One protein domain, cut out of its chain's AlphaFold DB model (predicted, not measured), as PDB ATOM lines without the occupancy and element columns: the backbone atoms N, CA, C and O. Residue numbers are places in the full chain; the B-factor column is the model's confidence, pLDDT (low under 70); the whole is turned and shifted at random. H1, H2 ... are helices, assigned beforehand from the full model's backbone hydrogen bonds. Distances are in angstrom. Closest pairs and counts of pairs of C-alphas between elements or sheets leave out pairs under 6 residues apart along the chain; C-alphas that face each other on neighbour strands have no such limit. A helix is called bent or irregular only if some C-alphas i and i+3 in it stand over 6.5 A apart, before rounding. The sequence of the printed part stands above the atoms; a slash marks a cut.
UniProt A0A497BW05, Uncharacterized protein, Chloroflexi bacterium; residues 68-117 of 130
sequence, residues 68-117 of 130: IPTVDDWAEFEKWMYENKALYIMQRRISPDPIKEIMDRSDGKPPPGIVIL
ATOM      1  N   ILE A  68     -28.256  16.390  88.915       87.75
ATOM      2  CA  ILE A  68     -26.857  16.068  88.656       87.75
ATOM      3  C   ILE A  68     -26.265  15.596  89.985       87.75
ATOM      4  O   ILE A  68     -26.127  16.409  90.902       87.75
ATOM      5  N   PRO A  69     -25.927  14.301  90.125       86.56
ATOM      6  CA  PRO A  69     -25.316  13.810  91.349       86.56
ATOM      7  C   PRO A  69     -23.958  14.489  91.546       86.56
ATOM      8  O   PRO A  69     -23.128  14.513  90.634       86.56
ATOM      9  N   THR A  70     -23.746  15.030  92.742       90.25
ATOM     10  CA  THR A  70     -22.500  15.680  93.160       90.25
ATOM     11  C   THR A  70     -22.021  15.005  94.442       90.25
ATOM     12  O   THR A  70     -22.838  14.543  95.235       90.25
ATOM     13  N   VAL A  71     -20.706  14.878  94.607       91.62
ATOM     14  CA  VAL A  71     -20.099  14.255  95.788       91.62
ATOM     15  C   VAL A  71     -19.640  15.360  96.730       91.62
ATOM     16  O   VAL A  71     -18.788  16.160  96.343       91.62
ATOM     17  N   ASP A  72     -20.185  15.380  97.945       93.19
ATOM     18  CA  ASP A  72     -19.809  16.349  98.983       93.19
ATOM     19  C   ASP A  72     -18.565  15.893  99.766       93.19
ATOM     20  O   ASP A  72     -17.638  16.675  99.969       93.19
ATOM     21  N   ASP A  73     -18.508  14.609 100.146       94.31
ATOM     22  CA  ASP A  73     -17.362  13.988 100.826       94.31
ATOM     23  C   ASP A  73     -16.828  12.798 100.015       94.31
ATOM     24  O   ASP A  73     -17.440  11.729  99.922       94.31
ATOM     25  N   TRP A  74     -15.650  12.990  99.424       93.38
ATOM     26  CA  TRP A  74     -14.976  11.955  98.645       93.38
ATOM     27  C   TRP A  74     -14.470  10.796  99.502       93.38
ATOM     28  O   TRP A  74     -14.494   9.662  99.034       93.38
ATOM     29  N   ALA A  75     -14.042  11.040 100.740       95.19
ATOM     30  CA  ALA A  75     -13.485   9.997 101.593       95.19
ATOM     31  C   ALA A  75     -14.570   9.003 102.034       95.19
ATOM     32  O   ALA A  75     -14.359   7.787 101.988       95.19
ATOM     33  N   GLU A  76     -15.747   9.507 102.417       95.56
ATOM     34  CA  GLU A  76     -16.889   8.652 102.754       95.56
ATOM     35  C   GLU A  76     -17.409   7.904 101.519       95.56
ATOM     36  O   GLU A  76     -17.628   6.688 101.572       95.56
ATOM     37  N   PHE A  77     -17.530   8.597 100.382       94.44
ATOM     38  CA  PHE A  77     -17.991   7.986  99.138       94.44
ATOM     39  C   PHE A  77     -17.046   6.893  98.630       94.44
ATOM     40  O   PHE A  77     -17.504   5.818  98.235       94.44
ATOM     41  N   GLU A  78     -15.733   7.121  98.668       94.62
ATOM     42  CA  GLU A  78     -14.739   6.126  98.268       94.62
ATOM     43  C   GLU A  78     -14.809   4.884  99.151       94.62
ATOM     44  O   GLU A  78     -14.849   3.764  98.634       94.62
ATOM     45  N   LYS A  79     -14.896   5.068 100.474       95.69
ATOM     46  CA  LYS A  79     -15.049   3.961 101.419       95.69
ATOM     47  C   LYS A  79     -16.290   3.129 101.094       95.69
ATOM     48  O   LYS A  79     -16.175   1.918 100.894       95.69
ATOM     49  N   TRP A  80     -17.447   3.777 100.958       96.44
ATOM     50  CA  TRP A  80     -18.692   3.107 100.587       96.44
ATOM     51  C   TRP A  80     -18.575   2.394  99.230       96.44
ATOM     52  O   TRP A  80     -19.002   1.247  99.084       96.44
ATOM     53  N   MET A  81     -17.950   3.032  98.237       96.00
ATOM     54  CA  MET A  81     -17.759   2.467  96.900       96.00
ATOM     55  C   MET A  81     -16.919   1.184  96.939       96.00
ATOM     56  O   MET A  81     -17.271   0.209  96.269       96.00
ATOM     57  N   TYR A  82     -15.826   1.158  97.707       95.12
ATOM     58  CA  TYR A  82     -14.978  -0.029  97.842       95.12
ATOM     59  C   TYR A  82     -15.679  -1.156  98.605       95.12
ATOM     60  O   TYR A  82     -15.642  -2.301  98.150       95.12
ATOM     61  N   GLU A  83     -16.371  -0.840  99.703       96.69
ATOM     62  CA  GLU A  83     -17.146  -1.809 100.491       96.69
ATOM     63  C   GLU A  83     -18.241  -2.483  99.647       96.69
ATOM     64  O   GLU A  83     -18.416  -3.702  99.696       96.69
ATOM     65  N   ASN A  84     -18.917  -1.709  98.793       96.44
ATOM     66  CA  ASN A  84     -20.011  -2.183  97.943       96.44
ATOM     67  C   ASN A  84     -19.556  -2.663  96.555       96.44
ATOM     68  O   ASN A  84     -20.389  -3.033  95.725       96.44
ATOM     69  N   LYS A  85     -18.246  -2.658  96.269       94.94
ATOM     70  CA  LYS A  85     -17.677  -2.986  94.945       94.94
ATOM     71  C   LYS A  85     -18.324  -2.178  93.806       94.94
ATOM     72  O   LYS A  85     -18.445  -2.652  92.674       94.94
ATOM     73  N   ALA A  86     -18.718  -0.937  94.088       94.12
ATOM     74  CA  ALA A  86     -19.539  -0.095  93.221       94.12
ATOM     75  C   ALA A  86     -18.727   0.751  92.220       94.12
ATOM     76  O   ALA A  86     -19.128   1.845  91.831       94.12
ATOM     77  N   LEU A  87     -17.591   0.233  91.740       92.31
ATOM     78  CA  LEU A  87     -16.700   0.936  90.801       92.31
ATOM     79  C   LEU A  87     -17.359   1.273  89.449       92.31
ATOM     80  O   LEU A  87     -16.806   2.049  88.675       92.31
ATOM     81  N   TYR A  88     -18.522   0.691  89.140       92.00
ATOM     82  CA  TYR A  88     -19.293   0.976  87.926       92.00
ATOM     83  C   TYR A  88     -19.928   2.376  87.919       92.00
ATOM     84  O   TYR A  88     -20.315   2.850  86.854       92.00
ATOM     85  N   ILE A  89     -20.032   3.028  89.083       91.88
ATOM     86  CA  ILE A  89     -20.534   4.403  89.209       91.88
ATOM     87  C   ILE A  89     -19.492   5.402  88.677       91.88
ATOM     88  O   ILE A  89     -19.841   6.450  88.138       91.88
ATOM     89  N   MET A  90     -18.205   5.056  88.777       90.31
ATOM     90  CA  MET A  90     -17.109   5.885  88.287       90.31
ATOM     91  C   MET A  90     -16.909   5.728  86.781       90.31
ATOM     92  O   MET A  90     -16.977   4.637  86.210       90.31
ATOM     93  N   GLN A  91     -16.557   6.831  86.124       90.12
ATOM     94  CA  GLN A  91     -16.130   6.794  84.732       90.12
ATOM     95  C   GLN A  91     -14.736   6.169  84.618       90.12
ATOM     96  O   GLN A  91     -13.800   6.548  85.321       90.12
ATOM     97  N   ARG A  92     -14.561   5.244  83.670       88.94
ATOM     98  CA  ARG A  92     -13.263   4.613  83.394       88.94
ATOM     99  C   ARG A  92     -12.368   5.541  82.576       88.94
ATOM    100  O   ARG A  92     -12.247   5.393  81.361       88.94
ATOM    101  N   ARG A  93     -11.736   6.499  83.249       88.19
ATOM    102  CA  ARG A  93     -10.752   7.406  82.655       88.19
ATOM    103  C   ARG A  93      -9.499   7.464  83.517       88.19
ATOM    104  O   ARG A  93      -9.568   7.729  84.707       88.19
ATOM    105  N   ILE A  94      -8.352   7.260  82.881       89.12
ATOM    106  CA  ILE A  94      -7.044   7.388  83.525       89.12
ATOM    107  C   ILE A  94      -6.544   8.818  83.312       89.12
ATOM    108  O   ILE A  94      -6.584   9.329  82.188       89.12
ATOM    109  N   SER A  95      -6.070   9.460  84.379       90.06
ATOM    110  CA  SER A  95      -5.357  10.735  84.275       90.06
ATOM    111  C   SER A  95      -3.883  10.467  83.948       90.06
ATOM    112  O   SER A  95      -3.249   9.697  84.668       90.06
ATOM    113  N   PRO A  96      -3.315  11.045  82.875       88.81
ATOM    114  CA  PRO A  96      -1.953  10.730  82.451       88.81
ATOM    115  C   PRO A  96      -0.881  11.262  83.408       88.81
ATOM    116  O   PRO A  96       0.190  10.668  83.482       88.81
ATOM    117  N   ASP A  97      -1.138  12.357  84.124       91.56
ATOM    118  CA  ASP A  97      -0.118  13.003  84.957       91.56
ATOM    119  C   ASP A  97       0.210  12.195  86.225       91.56
ATOM    120  O   ASP A  97       1.388  11.892  86.419       91.56
ATOM    121  N   PRO A  98      -0.772  11.680  86.993       91.56
ATOM    122  CA  PRO A  98      -0.496  10.749  88.091       91.56
ATOM    123  C   PRO A  98       0.228   9.469  87.652       91.56
ATOM    124  O   PRO A  98       1.050   8.935  88.391       91.56
ATOM    125  N   ILE A  99      -0.041   8.965  86.441       90.31
ATOM    126  CA  ILE A  99       0.663   7.782  85.921       90.31
ATOM    127  C   ILE A  99       2.146   8.075  85.707       90.31
ATOM    128  O   ILE A  99       2.971   7.229  86.047       90.31
ATOM    129  N   LYS A 100       2.493   9.262  85.192       89.69
ATOM    130  CA  LYS A 100       3.897   9.678  85.059       89.69
ATOM    131  C   LYS A 100       4.577   9.739  86.421       89.69
ATOM    132  O   LYS A 100       5.634   9.149  86.574       89.69
ATOM    133  N   GLU A 101       3.939  10.344  87.422       90.62
ATOM    134  CA  GLU A 101       4.507  10.412  88.775       90.62
ATOM    135  C   GLU A 101       4.764   9.023  89.377       90.62
ATOM    136  O   GLU A 101       5.792   8.797  90.016       90.62
ATOM    137  N   ILE A 102       3.849   8.069  89.169       90.94
ATOM    138  CA  ILE A 102       4.041   6.687  89.629       90.94
ATOM    139  C   ILE A 102       5.216   6.032  88.899       90.94
ATOM    140  O   ILE A 102       6.021   5.348  89.530       90.94
ATOM    141  N   MET A 103       5.336   6.246  87.589       90.75
ATOM    142  CA  MET A 103       6.456   5.726  86.806       90.75
ATOM    143  C   MET A 103       7.791   6.329  87.231       90.75
ATOM    144  O   MET A 103       8.762   5.585  87.340       90.75
ATOM    145  N   ASP A 104       7.839   7.630  87.519       91.06
ATOM    146  CA  ASP A 104       9.047   8.317  87.990       91.06
ATOM    147  C   ASP A 104       9.538   7.730  89.323       91.06
ATOM    148  O   ASP A 104      10.737   7.653  89.571       91.06
ATOM    149  N   ARG A 105       8.611   7.244  90.162       91.62
ATOM    150  CA  ARG A 105       8.912   6.536  91.419       91.62
ATOM    151  C   ARG A 105       9.179   5.035  91.250       91.62
ATOM    152  O   ARG A 105       9.630   4.405  92.199       91.62
ATOM    153  N   SER A 106       8.877   4.457  90.086       87.56
ATOM    154  CA  SER A 106       8.893   3.003  89.838       87.56
ATOM    155  C   SER A 106       9.851   2.602  88.709       87.56
ATOM    156  O   SER A 106       9.562   1.668  87.955       87.56
ATOM    157  N   ASP A 107      10.964   3.322  88.547       87.75
ATOM    158  CA  ASP A 107      11.976   3.091  87.502       87.75
ATOM    159  C   ASP A 107      11.387   3.032  86.077       87.75
ATOM    160  O   ASP A 107      11.774   2.211  85.242       87.75
ATOM    161  N   GLY A 108      10.386   3.869  85.798       83.62
ATOM    162  CA  GLY A 108       9.719   3.937  84.497       83.62
ATOM    163  C   GLY A 108       8.701   2.822  84.234       83.62
ATOM    164  O   GLY A 108       8.195   2.720  83.114       83.62
ATOM    165  N   LYS A 109       8.370   1.982  85.224       87.44
ATOM    166  CA  LYS A 109       7.367   0.918  85.064       87.44
ATOM    167  C   LYS A 109       5.947   1.468  85.255       87.44
ATOM    168  O   LYS A 109       5.676   2.086  86.286       87.44
ATOM    169  N   PRO A 110       5.021   1.245  84.303       88.94
ATOM    170  CA  PRO A 110       3.631   1.645  84.475       88.94
ATOM    171  C   PRO A 110       2.930   0.771  85.527       88.94
ATOM    172  O   PRO A 110       3.327  -0.381  85.733       88.94
ATOM    173  N   PRO A 111       1.849   1.270  86.152       89.75
ATOM    174  CA  PRO A 111       0.997   0.442  86.996       89.75
ATOM    175  C   PRO A 111       0.445  -0.777  86.238       89.75
ATOM    176  O   PRO A 111       0.214  -0.697  85.024       89.75
ATOM    177  N   PRO A 112       0.180  -1.900  86.931       90.56
ATOM    178  CA  PRO A 112      -0.429  -3.077  86.320       90.56
ATOM    179  C   PRO A 112      -1.714  -2.739  85.549       90.56
ATOM    180  O   PRO A 112      -2.554  -1.975  86.019       90.56
ATOM    181  N   GLY A 113      -1.873  -3.321  84.358       88.19
ATOM    182  CA  GLY A 113      -3.047  -3.107  83.503       88.19
ATOM    183  C   GLY A 113      -3.005  -1.843  82.634       88.19
ATOM    184  O   GLY A 113      -3.936  -1.620  81.862       88.19
ATOM    185  N   ILE A 114      -1.935  -1.042  82.703       90.50
ATOM    186  CA  ILE A 114      -1.741   0.144  81.860       90.50
ATOM    187  C   ILE A 114      -0.666  -0.128  80.807       90.50
ATOM    188  O   ILE A 114       0.452  -0.529  81.120       90.50
ATOM    189  N   VAL A 115      -0.998   0.144  79.544       88.19
ATOM    190  CA  VAL A 115      -0.052   0.120  78.420       88.19
ATOM    191  C   VAL A 115       0.133   1.543  77.911       88.19
ATOM    192  O   VAL A 115      -0.837   2.222  77.574       88.19
ATOM    193  N   ILE A 116       1.384   1.992  77.836       85.94
ATOM    194  CA  ILE A 116       1.723   3.329  77.347       85.94
ATOM    195  C   ILE A 116       2.091   3.225  75.879       85.94
ATOM    196  O   ILE A 116       3.103   2.631  75.515       85.94
ATOM    197  N   LEU A 117       1.250   3.814  75.035       85.50
ATOM    198  CA  LEU A 117       1.484   3.868  73.600       85.50
ATOM    199  C   LEU A 117       2.119   5.214  73.232       85.50
ATOM    200  O   LEU A 117       1.562   6.262  73.576       85.50
TER     201      LEU A 117
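What this domain is: This is residues 68 to 117 of the 130 residues of an uncharacterized protein of Chloroflexi bacterium (UniProt A0A497BW05). Two short helices, H1 and H2, sit at opposite ends of a drawn-out, open chain, joined by a long strap, residues 84 to 95, with no named element. Residues 68 to 77 stick out at the H1 end, and the last stretch, residues 106 to 117, folds back beside H2. The printed part has 50 residues with two named helices, H1 then H2, and no named strand; the class is all helix, though the helices hold 20 of the 50 residues. The whole is only just loose, close to extended, with a radius of gyration of the C-alphas of 14.2 A, and is elongated, spanning 37 by 20 by 19 A.

How they stand to each other: H1, residues 74 to 83, and H2, residues 96 to 105, are the longest helices, with 10 residues each. H1 and H2 are apart, with no C-alpha of the one within 8 A of the other. Residues 68 to 77, of which 74 to 77 belong to H1, stand free. In H1 and H2 every O i to N i+4 pair is within hydrogen-bond range.

Where its parts are: H1 begins at C-alpha 74 at (-14.976, 11.955, 98.645), ends at C-alpha 83 at (-17.146, -1.809, 100.491) and is 14.1 A long from first to last C-alpha. H2 begins at C-alpha 96 at (-1.953, 10.730, 82.451), ends at C-alpha 105 at (8.912, 6.536, 91.419) and is 14.7 A long. Neither helix is bent.

The domain as a whole: The two C-alphas farthest apart, those of Ile 68 and Asp 107, are 41.0 A apart. The link from H1 to H2, 12 residues, is long. The printed part has no cut. Its mean pLDDT is 91.1, and no printed residue is under 70.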